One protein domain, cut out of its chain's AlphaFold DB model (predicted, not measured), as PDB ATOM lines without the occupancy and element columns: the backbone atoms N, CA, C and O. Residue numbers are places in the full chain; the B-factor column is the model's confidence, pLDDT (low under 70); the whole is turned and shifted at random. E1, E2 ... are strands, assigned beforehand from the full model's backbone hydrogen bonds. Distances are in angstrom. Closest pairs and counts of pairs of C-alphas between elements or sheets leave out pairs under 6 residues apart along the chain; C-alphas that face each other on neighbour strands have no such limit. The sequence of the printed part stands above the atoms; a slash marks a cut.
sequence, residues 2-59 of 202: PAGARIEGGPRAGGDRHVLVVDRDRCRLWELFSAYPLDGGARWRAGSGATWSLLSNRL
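Overview. This is residues 2 to 59 of the 202 residues of an uncharacterized protein of Thermoleophilaceae bacterium (UniProt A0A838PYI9). With little regular structure, the model shows a small antiparallel sheet, order E1 - E2 - E5, with the hairpin E3 and E4 at one end. Residues 2 to 18, without a named element, loop at that same end. The printed part has 58 residues, no named helix and five strands, E1 to E5 along the chain: all strand, holding 23 residues. It is only just compact, close to loose, with radius of gyration of the C-alphas 12.0 A and spans of 34 by 20 by 16 A.

Along the chain. Find C-alpha 28 at (0.721, -25.905, 56.083), where E2, residues 28 to 33, begins its 17.0 A. E1 is residues 19 to 23; E5, residues 48 to 53, runs 17.6 A to (1.038, -22.327, 59.202). E3 is 36 to 38, E4 43 to 45.

Arrangement. Within hydrogen-bond range are N 21 and O 30 in hairpin E1 and E2, 2.8 A; N 31 and O 50 between E2 and E5, 3.0 A; N 36 and O 45 in hairpin E3 and E4, 2.8 A. E2 and E3 are apart.

Size, cuts and confidence. The farthest C-alphas, Asp 39 and Asn 57, are 34.8 A apart. The printed part has no cut, no link is long, and no printed residue is under 70.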
ATOM      1  N   PRO A   2       6.467 -33.807  47.839       85.56
ATOM      2  CA  PRO A   2       5.930 -34.857  46.971       85.56
ATOM      3  C   PRO A   2       6.821 -35.079  45.739       85.56
ATOM      4  O   PRO A   2       7.364 -34.114  45.202       85.56
ATOM      5  N   ALA A   3       6.931 -36.321  45.259       82.12
ATOM      6  CA  ALA A   3       7.806 -36.664  44.129       82.12
ATOM      7  C   ALA A   3       7.454 -35.910  42.830       82.12
ATOM      8  O   ALA A   3       8.340 -35.531  42.073       82.12
ATOM      9  N   GLY A   4       6.167 -35.618  42.611       84.31
ATOM     10  CA  GLY A   4       5.670 -34.865  41.451       84.31
ATOM     11  C   GLY A   4       5.559 -33.351  41.657       84.31
ATOM     12  O   GLY A   4       4.838 -32.695  40.904       84.31
ATOM     13  N   ALA A   5       6.186 -32.785  42.694       90.81
ATOM     14  CA  ALA A   5       6.113 -31.348  42.936       90.81
ATOM     15  C   ALA A   5       6.691 -30.564  41.745       90.81
ATOM     16  O   ALA A   5       7.789 -30.846  41.259       90.81
ATOM     17  N   ARG A   6       5.933 -29.574  41.264       91.62
ATOM     18  CA  ARG A   6       6.352 -28.726  40.144       91.62
ATOM     19  C   ARG A   6       7.461 -27.779  40.592       91.62
ATOM     20  O   ARG A   6       7.413 -27.245  41.695       91.62
ATOM     21  N   ILE A   7       8.419 -27.565  39.698       93.62
ATOM     22  CA  ILE A   7       9.550 -26.656  39.878       93.62
ATOM     23  C   ILE A   7       9.332 -25.473  38.942       93.62
ATOM     24  O   ILE A   7       8.989 -25.674  37.775       93.62
ATOM     25  N   GLU A   8       9.523 -24.255  39.436       91.69
ATOM     26  CA  GLU A   8       9.518 -23.056  38.602       91.69
ATOM     27  C   GLU A   8      10.513 -23.181  37.435       91.69
ATOM     28  O   GLU A   8      11.653 -23.611  37.612       91.69
ATOM     29  N   GLY A   9      10.061 -22.853  36.221       87.00
ATOM     30  CA  GLY A   9      10.844 -23.048  34.993       87.00
ATOM     31  C   GLY A   9      11.033 -24.519  34.585       87.00
ATOM     32  O   GLY A   9      11.620 -24.809  33.544       87.00
ATOM     33  N   GLY A  10      10.515 -25.464  35.370       87.81
ATOM     34  CA  GLY A  10      10.593 -26.898  35.130       87.81
ATOM     35  C   GLY A  10      11.883 -27.558  35.642       87.81
ATOM     36  O   GLY A  10      12.811 -26.899  36.112       87.81
ATOM     37  N   PRO A  11      11.983 -28.898  35.538       82.88
ATOM     38  CA  PRO A  11      13.062 -29.664  36.169       82.88
ATOM     39  C   PRO A  11      14.476 -29.304  35.702       82.88
ATOM     40  O   PRO A  11      15.428 -29.495  36.458       82.88
ATOM     41  N   ARG A  12      14.616 -28.757  34.486       84.00
ATOM     42  CA  ARG A  12      15.898 -28.407  33.846       84.00
ATOM     43  C   ARG A  12      16.244 -26.910  33.902       84.00
ATOM     44  O   ARG A  12      17.233 -26.514  33.300       84.00
ATOM     45  N   ALA A  13      15.459 -26.080  34.592       87.19
ATOM     46  CA  ALA A  13      15.734 -24.644  34.677       87.19
ATOM     47  C   ALA A  13      17.043 -24.335  35.424       87.19
ATOM     48  O   ALA A  13      17.374 -25.012  36.394       87.19
ATOM     49  N   GLY A  14      17.764 -23.295  35.003       80.31
ATOM     50  CA  GLY A  14      18.974 -22.806  35.681       80.31
ATOM     51  C   GLY A  14      18.745 -21.678  36.699       80.31
ATOM     52  O   GLY A  14      19.706 -21.261  37.332       80.31
ATOM     53  N   GLY A  15      17.509 -21.171  36.827       86.75
ATOM     54  CA  GLY A  15      17.152 -20.037  37.695       86.75
ATOM     55  C   GLY A  15      16.773 -20.433  39.128       86.75
ATOM     56  O   GLY A  15      17.292 -21.409  39.667       86.75
ATOM     57  N   ASP A  16      15.831 -19.698  39.722       89.62
ATOM     58  CA  ASP A  16      15.490 -19.823  41.147       89.62
ATOM     59  C   ASP A  16      14.900 -21.177  41.541       89.62
ATOM     60  O   ASP A  16      15.137 -21.658  42.649       89.62
ATOM     61  N   ARG A  17      14.162 -21.824  40.630       94.62
ATOM     62  CA  ARG A  17      13.630 -23.185  40.816       94.62
ATOM     63  C   ARG A  17      12.829 -23.319  42.115       94.62
ATOM     64  O   ARG A  17      13.059 -24.247  42.900       94.62
ATOM     65  N   HIS A  18      11.894 -22.402  42.346       96.62
ATOM     66  CA  HIS A  18      11.022 -22.483  43.507       96.62
ATOM     67  C   HIS A  18      10.095 -23.703  43.443       96.62
ATOM     68  O   HIS A  18       9.622 -24.099  42.373       96.62
ATOM     69  N   VAL A  19       9.804 -24.282  44.608       96.50
ATOM     70  CA  VAL A  19       8.801 -25.345  44.783       96.50
ATOM     71  C   VAL A  19       7.899 -24.960  45.937       96.50
ATOM     72  O   VAL A  19       8.379 -24.881  47.064       96.50
ATOM     73  N   LEU A  20       6.607 -24.752  45.669       97.00
ATOM     74  CA  LEU A  20       5.604 -24.395  46.678       97.00
ATOM     75  C   LEU A  20       4.595 -25.541  46.819       97.00
ATOM     76  O   LEU A  20       4.033 -26.004  45.826       97.00
ATOM     77  N   VAL A  21       4.355 -26.001  48.046       96.75
ATOM     78  CA  VAL A  21       3.456 -27.123  48.348       96.75
ATOM     79  C   VAL A  21       2.526 -26.751  49.493       96.75
ATOM     80  O   VAL A  21       2.972 -26.412  50.589       96.75
ATOM     81  N   VAL A  22       1.224 -26.867  49.242       96.38
ATOM     82  CA  VAL A  22       0.177 -26.731  50.259       96.38
ATOM     83  C   VAL A  22      -0.225 -28.118  50.747       96.38
ATOM     84  O   VAL A  22      -0.760 -28.915  49.980       96.38
ATOM     85  N   ASP A  23       0.005 -28.382  52.028       96.19
ATOM     86  CA  ASP A  23      -0.572 -29.505  52.766       96.19
ATOM     87  C   ASP A  23      -1.898 -29.029  53.377       96.19
ATOM     88  O   ASP A  23      -1.917 -28.223  54.315       96.19
ATOM     89  N   ARG A  24      -3.011 -29.476  52.786       95.31
ATOM     90  CA  ARG A  24      -4.361 -29.064  53.194       95.31
ATOM     91  C   ARG A  24      -4.760 -29.676  54.535       95.31
ATOM     92  O   ARG A  24      -5.355 -28.969  55.342       95.31
ATOM     93  N   ASP A  25      -4.362 -30.920  54.790       96.44
ATOM     94  CA  ASP A  25      -4.727 -31.665  55.999       96.44
ATOM     95  C   ASP A  25      -4.070 -31.059  57.240       96.44
ATOM     96  O   ASP A  25      -4.682 -30.956  58.299       96.44
ATOM     97  N   ARG A  26      -2.818 -30.604  57.106       95.62
ATOM     98  CA  ARG A  26      -2.073 -29.955  58.200       95.62
ATOM     99  C   ARG A  26      -2.164 -28.434  58.192       95.62
ATOM    100  O   ARG A  26      -1.485 -27.791  58.997       95.62
ATOM    101  N   CYS A  27      -2.926 -27.857  57.262       96.88
ATOM    102  CA  CYS A  27      -2.984 -26.417  57.009       96.88
ATOM    103  C   CYS A  27      -1.580 -25.783  56.994       96.88
ATOM    104  O   CYS A  27      -1.286 -24.848  57.746       96.88
ATOM    105  N   ARG A  28      -0.682 -26.328  56.168       97.56
ATOM    106  CA  ARG A  28       0.721 -25.905  56.083       97.56
ATOM    107  C   ARG A  28       1.132 -25.581  54.659       97.56
ATOM    108  O   ARG A  28       0.755 -26.257  53.711       97.56
ATOM    109  N   LEU A  29       1.983 -24.574  54.543       97.81
ATOM    110  CA  LEU A  29       2.705 -24.239  53.326       97.81
ATOM    111  C   LEU A  29       4.174 -24.614  53.507       97.81
ATOM    112  O   LEU A  29       4.755 -24.381  54.570       97.81
ATOM    113  N   TRP A  30       4.756 -25.189  52.466       97.56
ATOM    114  CA  TRP A  30       6.171 -25.509  52.358       97.56
ATOM    115  C   TRP A  30       6.707 -24.886  51.081       97.56
ATOM    116  O   TRP A  30       6.116 -25.074  50.020       97.56
ATOM    117  N   GLU A  31       7.828 -24.184  51.166       97.94
ATOM    118  CA  GLU A  31       8.441 -23.546  50.006       97.94
ATOM    119  C   GLU A  31       9.948 -23.747  50.051       97.94
ATOM    120  O   GLU A  31      10.572 -23.631  51.112       97.94
ATOM    121  N   LEU A  32      10.518 -24.062  48.894       97.56
ATOM    122  CA  LEU A  32      11.951 -24.239  48.692       97.56
ATOM    123  C   LEU A  32      12.430 -23.293  47.604       97.56
ATOM    124  O   LEU A  32      11.721 -23.086  46.620       97.56
ATOM    125  N   PHE A  33      13.654 -22.806  47.765       96.44
ATOM    126  CA  PHE A  33      14.418 -22.096  46.743       96.44
ATOM    127  C   PHE A  33      15.602 -22.953  46.285       96.44
ATOM    128  O   PHE A  33      16.169 -23.722  47.070       96.44
ATOM    129  N   SER A  34      15.986 -22.812  45.016       95.44
ATOM    130  CA  SER A  34      17.051 -23.572  44.359       95.44
ATOM    131  C   SER A  34      16.857 -25.080  44.547       95.44
ATOM    132  O   SER A  34      17.727 -25.794  45.050       95.44
ATOM    133  N   ALA A  35      15.651 -25.560  44.229       95.44
ATOM    134  CA  ALA A  35      15.237 -26.926  44.517       95.44
ATOM    135  C   ALA A  35      15.655 -27.907  43.405       95.44
ATOM    136  O   ALA A  35      15.349 -27.738  42.219       95.44
ATOM    137  N   TYR A  36      16.323 -28.988  43.801       93.44
ATOM    138  CA  TYR A  36      16.770 -30.075  42.934       93.44
ATOM    139  C   TYR A  36      16.212 -31.404  43.451       93.44
ATOM    140  O   TYR A  36      16.595 -31.832  44.546       93.44
ATOM    141  N   PRO A  37      15.315 -32.063  42.693       91.69
ATOM    142  CA  PRO A  37      14.859 -33.396  43.038       91.69
ATOM    143  C   PRO A  37      16.008 -34.390  42.854       91.69
ATOM    144  O   PRO A  37      16.780 -34.308  41.900       91.69
ATOM    145  N   LEU A  38      16.100 -35.338  43.775       90.25
ATOM    146  CA  LEU A  38      17.029 -36.459  43.773       90.25
ATOM    147  C   LEU A  38      16.207 -37.752  43.766       90.25
ATOM    148  O   LEU A  38      15.101 -37.781  44.313       90.25
ATOM    149  N   ASP A  39      16.737 -38.802  43.139       89.81
ATOM    150  CA  ASP A  39      16.117 -40.135  43.077       89.81
ATOM    151  C   ASP A  39      14.640 -40.091  42.642       89.81
ATOM    152  O   ASP A  39      13.740 -40.545  43.348       89.81
ATOM    153  N   GLY A  40      14.363 -39.432  41.513       82.81
ATOM    154  CA  GLY A  40      12.995 -39.304  40.992       82.81
ATOM    155  C   GLY A  40      12.053 -38.455  41.860       82.81
ATOM    156  O   GLY A  40      10.839 -38.548  41.706       82.81
ATOM    157  N   GLY A  41      12.587 -37.632  42.769       85.38
ATOM    158  CA  GLY A  41      11.804 -36.756  43.648       85.38
ATOM    159  C   GLY A  41      11.523 -37.340  45.034       85.38
ATOM    160  O   GLY A  41      10.827 -36.695  45.823       85.38
ATOM    161  N   ALA A  42      12.085 -38.509  45.362       86.81
ATOM    162  CA  ALA A  42      12.032 -39.073  46.713       86.81
ATOM    163  C   ALA A  42      12.775 -38.192  47.734       86.81
ATOM    164  O   ALA A  42      12.390 -38.111  48.901       86.81
ATOM    165  N   ARG A  43      13.827 -37.494  47.289       90.31
ATOM    166  CA  ARG A  43      14.605 -36.549  48.097       90.31
ATOM    167  C   ARG A  43      14.797 -35.239  47.350       90.31
ATOM    168  O   ARG A  43      14.649 -35.175  46.135       90.31
ATOM    169  N   TRP A  44      15.111 -34.183  48.091       92.19
ATOM    170  CA  TRP A  44      15.286 -32.842  47.541       92.19
ATOM    171  C   TRP A  44      16.488 -32.169  48.189       92.19
ATOM    172  O   TRP A  44      16.614 -32.172  49.413       92.19
ATOM    173  N   ARG A  45      17.346 -31.566  47.367       94.31
ATOM    174  CA  ARG A  45      18.350 -30.593  47.806       94.31
ATOM    175  C   ARG A  45      17.823 -29.199  47.491       94.31
ATOM    176  O   ARG A  45      17.343 -28.980  46.385       94.31
ATOM    177  N   ALA A  46      17.909 -28.277  48.438       95.94
ATOM    178  CA  ALA A  46      17.458 -26.901  48.267       95.94
ATOM    179  C   ALA A  46      18.497 -25.930  48.835       95.94
ATOM    180  O   ALA A  46      19.204 -26.284  49.780       95.94
ATOM    181  N   GLY A  47      18.581 -24.728  48.267       95.19
ATOM    182  CA  GLY A  47      19.422 -23.652  48.799       95.19
ATOM    183  C   GLY A  47      18.844 -23.063  50.085       95.19
ATOM    184  O   GLY A  47      19.572 -22.776  51.031       95.19
ATOM    185  N   SER A  48      17.517 -22.950  50.153       95.25
ATOM    186  CA  SER A  48      16.796 -22.628  51.381       95.25
ATOM    187  C   SER A  48      15.417 -23.289  51.393       95.25
ATOM    188  O   SER A  48      14.907 -23.758  50.371       95.25
ATOM    189  N   GLY A  49      14.812 -23.331  52.578       95.00
ATOM    190  CA  GLY A  49      13.453 -23.809  52.759       95.00
ATOM    191  C   GLY A  49      12.784 -23.150  53.951       95.00
ATOM    192  O   GLY A  49      13.423 -22.824  54.955       95.00
ATOM    193  N   ALA A  50      11.478 -22.953  53.845       97.25
ATOM    194  CA  ALA A  50      10.665 -22.455  54.939       97.25
ATOM    195  C   ALA A  50       9.291 -23.132  54.950       97.25
ATOM    196  O   ALA A  50       8.840 -23.725  53.968       97.25
ATOM    197  N   THR A  51       8.654 -23.089  56.117       96.81
ATOM    198  CA  THR A  51       7.290 -23.569  56.314       96.81
ATOM    199  C   THR A  51       6.480 -22.530  57.069       96.81
ATOM    200  O   THR A  51       7.003 -21.830  57.942       96.81
ATOM    201  N   TRP A  52       5.193 -22.462  56.745       97.31
ATOM    202  CA  TRP A  52       4.230 -21.544  57.332       97.31
ATOM    203  C   TRP A  52       2.994 -22.321  57.757       97.31
ATOM    204  O   TRP A  52       2.590 -23.287  57.106       97.31
ATOM    205  N   SER A  53       2.398 -21.909  58.871       96.50
ATOM    206  CA  SER A  53       1.038 -22.327  59.202       96.50
ATOM    207  C   SER A  53       0.072 -21.458  58.405       96.50
ATOM    208  O   SER A  53       0.187 -20.239  58.437       96.50
ATOM    209  N   LEU A  54      -0.892 -22.075  57.729       96.06
ATOM    210  CA  LEU A  54      -1.973 -21.378  57.030       96.06
ATOM    211  C   LEU A  54      -3.080 -20.900  57.983       96.06
ATOM    212  O   LEU A  54      -4.054 -20.300  57.543       96.06
ATOM    213  N   LEU A  55      -2.926 -21.149  59.287       95.50
ATOM    214  CA  LEU A  55      -3.838 -20.712  60.347       95.50
ATOM    215  C   LEU A  55      -3.331 -19.454  61.071       95.50
ATOM    216  O   LEU A  55      -3.900 -19.045  62.080       95.50
ATOM    217  N   SER A  56      -2.221 -18.860  60.622       93.31
ATOM    218  CA  SER A  56      -1.587 -17.736  61.309       93.31
ATOM    219  C   SER A  56      -0.896 -16.783  60.343       93.31
ATOM    220  O   SER A  56      -0.284 -17.204  59.368       93.31
ATOM    221  N   ASN A  57      -0.900 -15.498  60.697       91.38
ATOM    222  CA  ASN A  57      -0.123 -14.460  60.018       91.38
ATOM    223  C   ASN A  57       1.272 -14.256  60.637       91.38
ATOM    224  O   ASN A  57       1.941 -13.269  60.335       91.38
ATOM    225  N   ARG A  58       1.714 -15.147  61.536       92.38
ATOM    226  CA  ARG A  58       3.031 -15.041  62.173       92.38
ATOM    227  C   ARG A  58       4.137 -15.149  61.122       92.38
ATOM    228  O   ARG A  58       4.243 -16.144  60.406       92.38
ATOM    229  N   LEU A  59       4.991 -14.133  61.084       93.44
ATOM    230  CA  LEU A  59       6.157 -14.086  60.208       93.44
ATOM    231  C   LEU A  59       7.359 -14.802  60.840       93.44
ATOM    232  O   LEU A  59       7.376 -15.111  62.031       93.44
TER     233      LEU A  59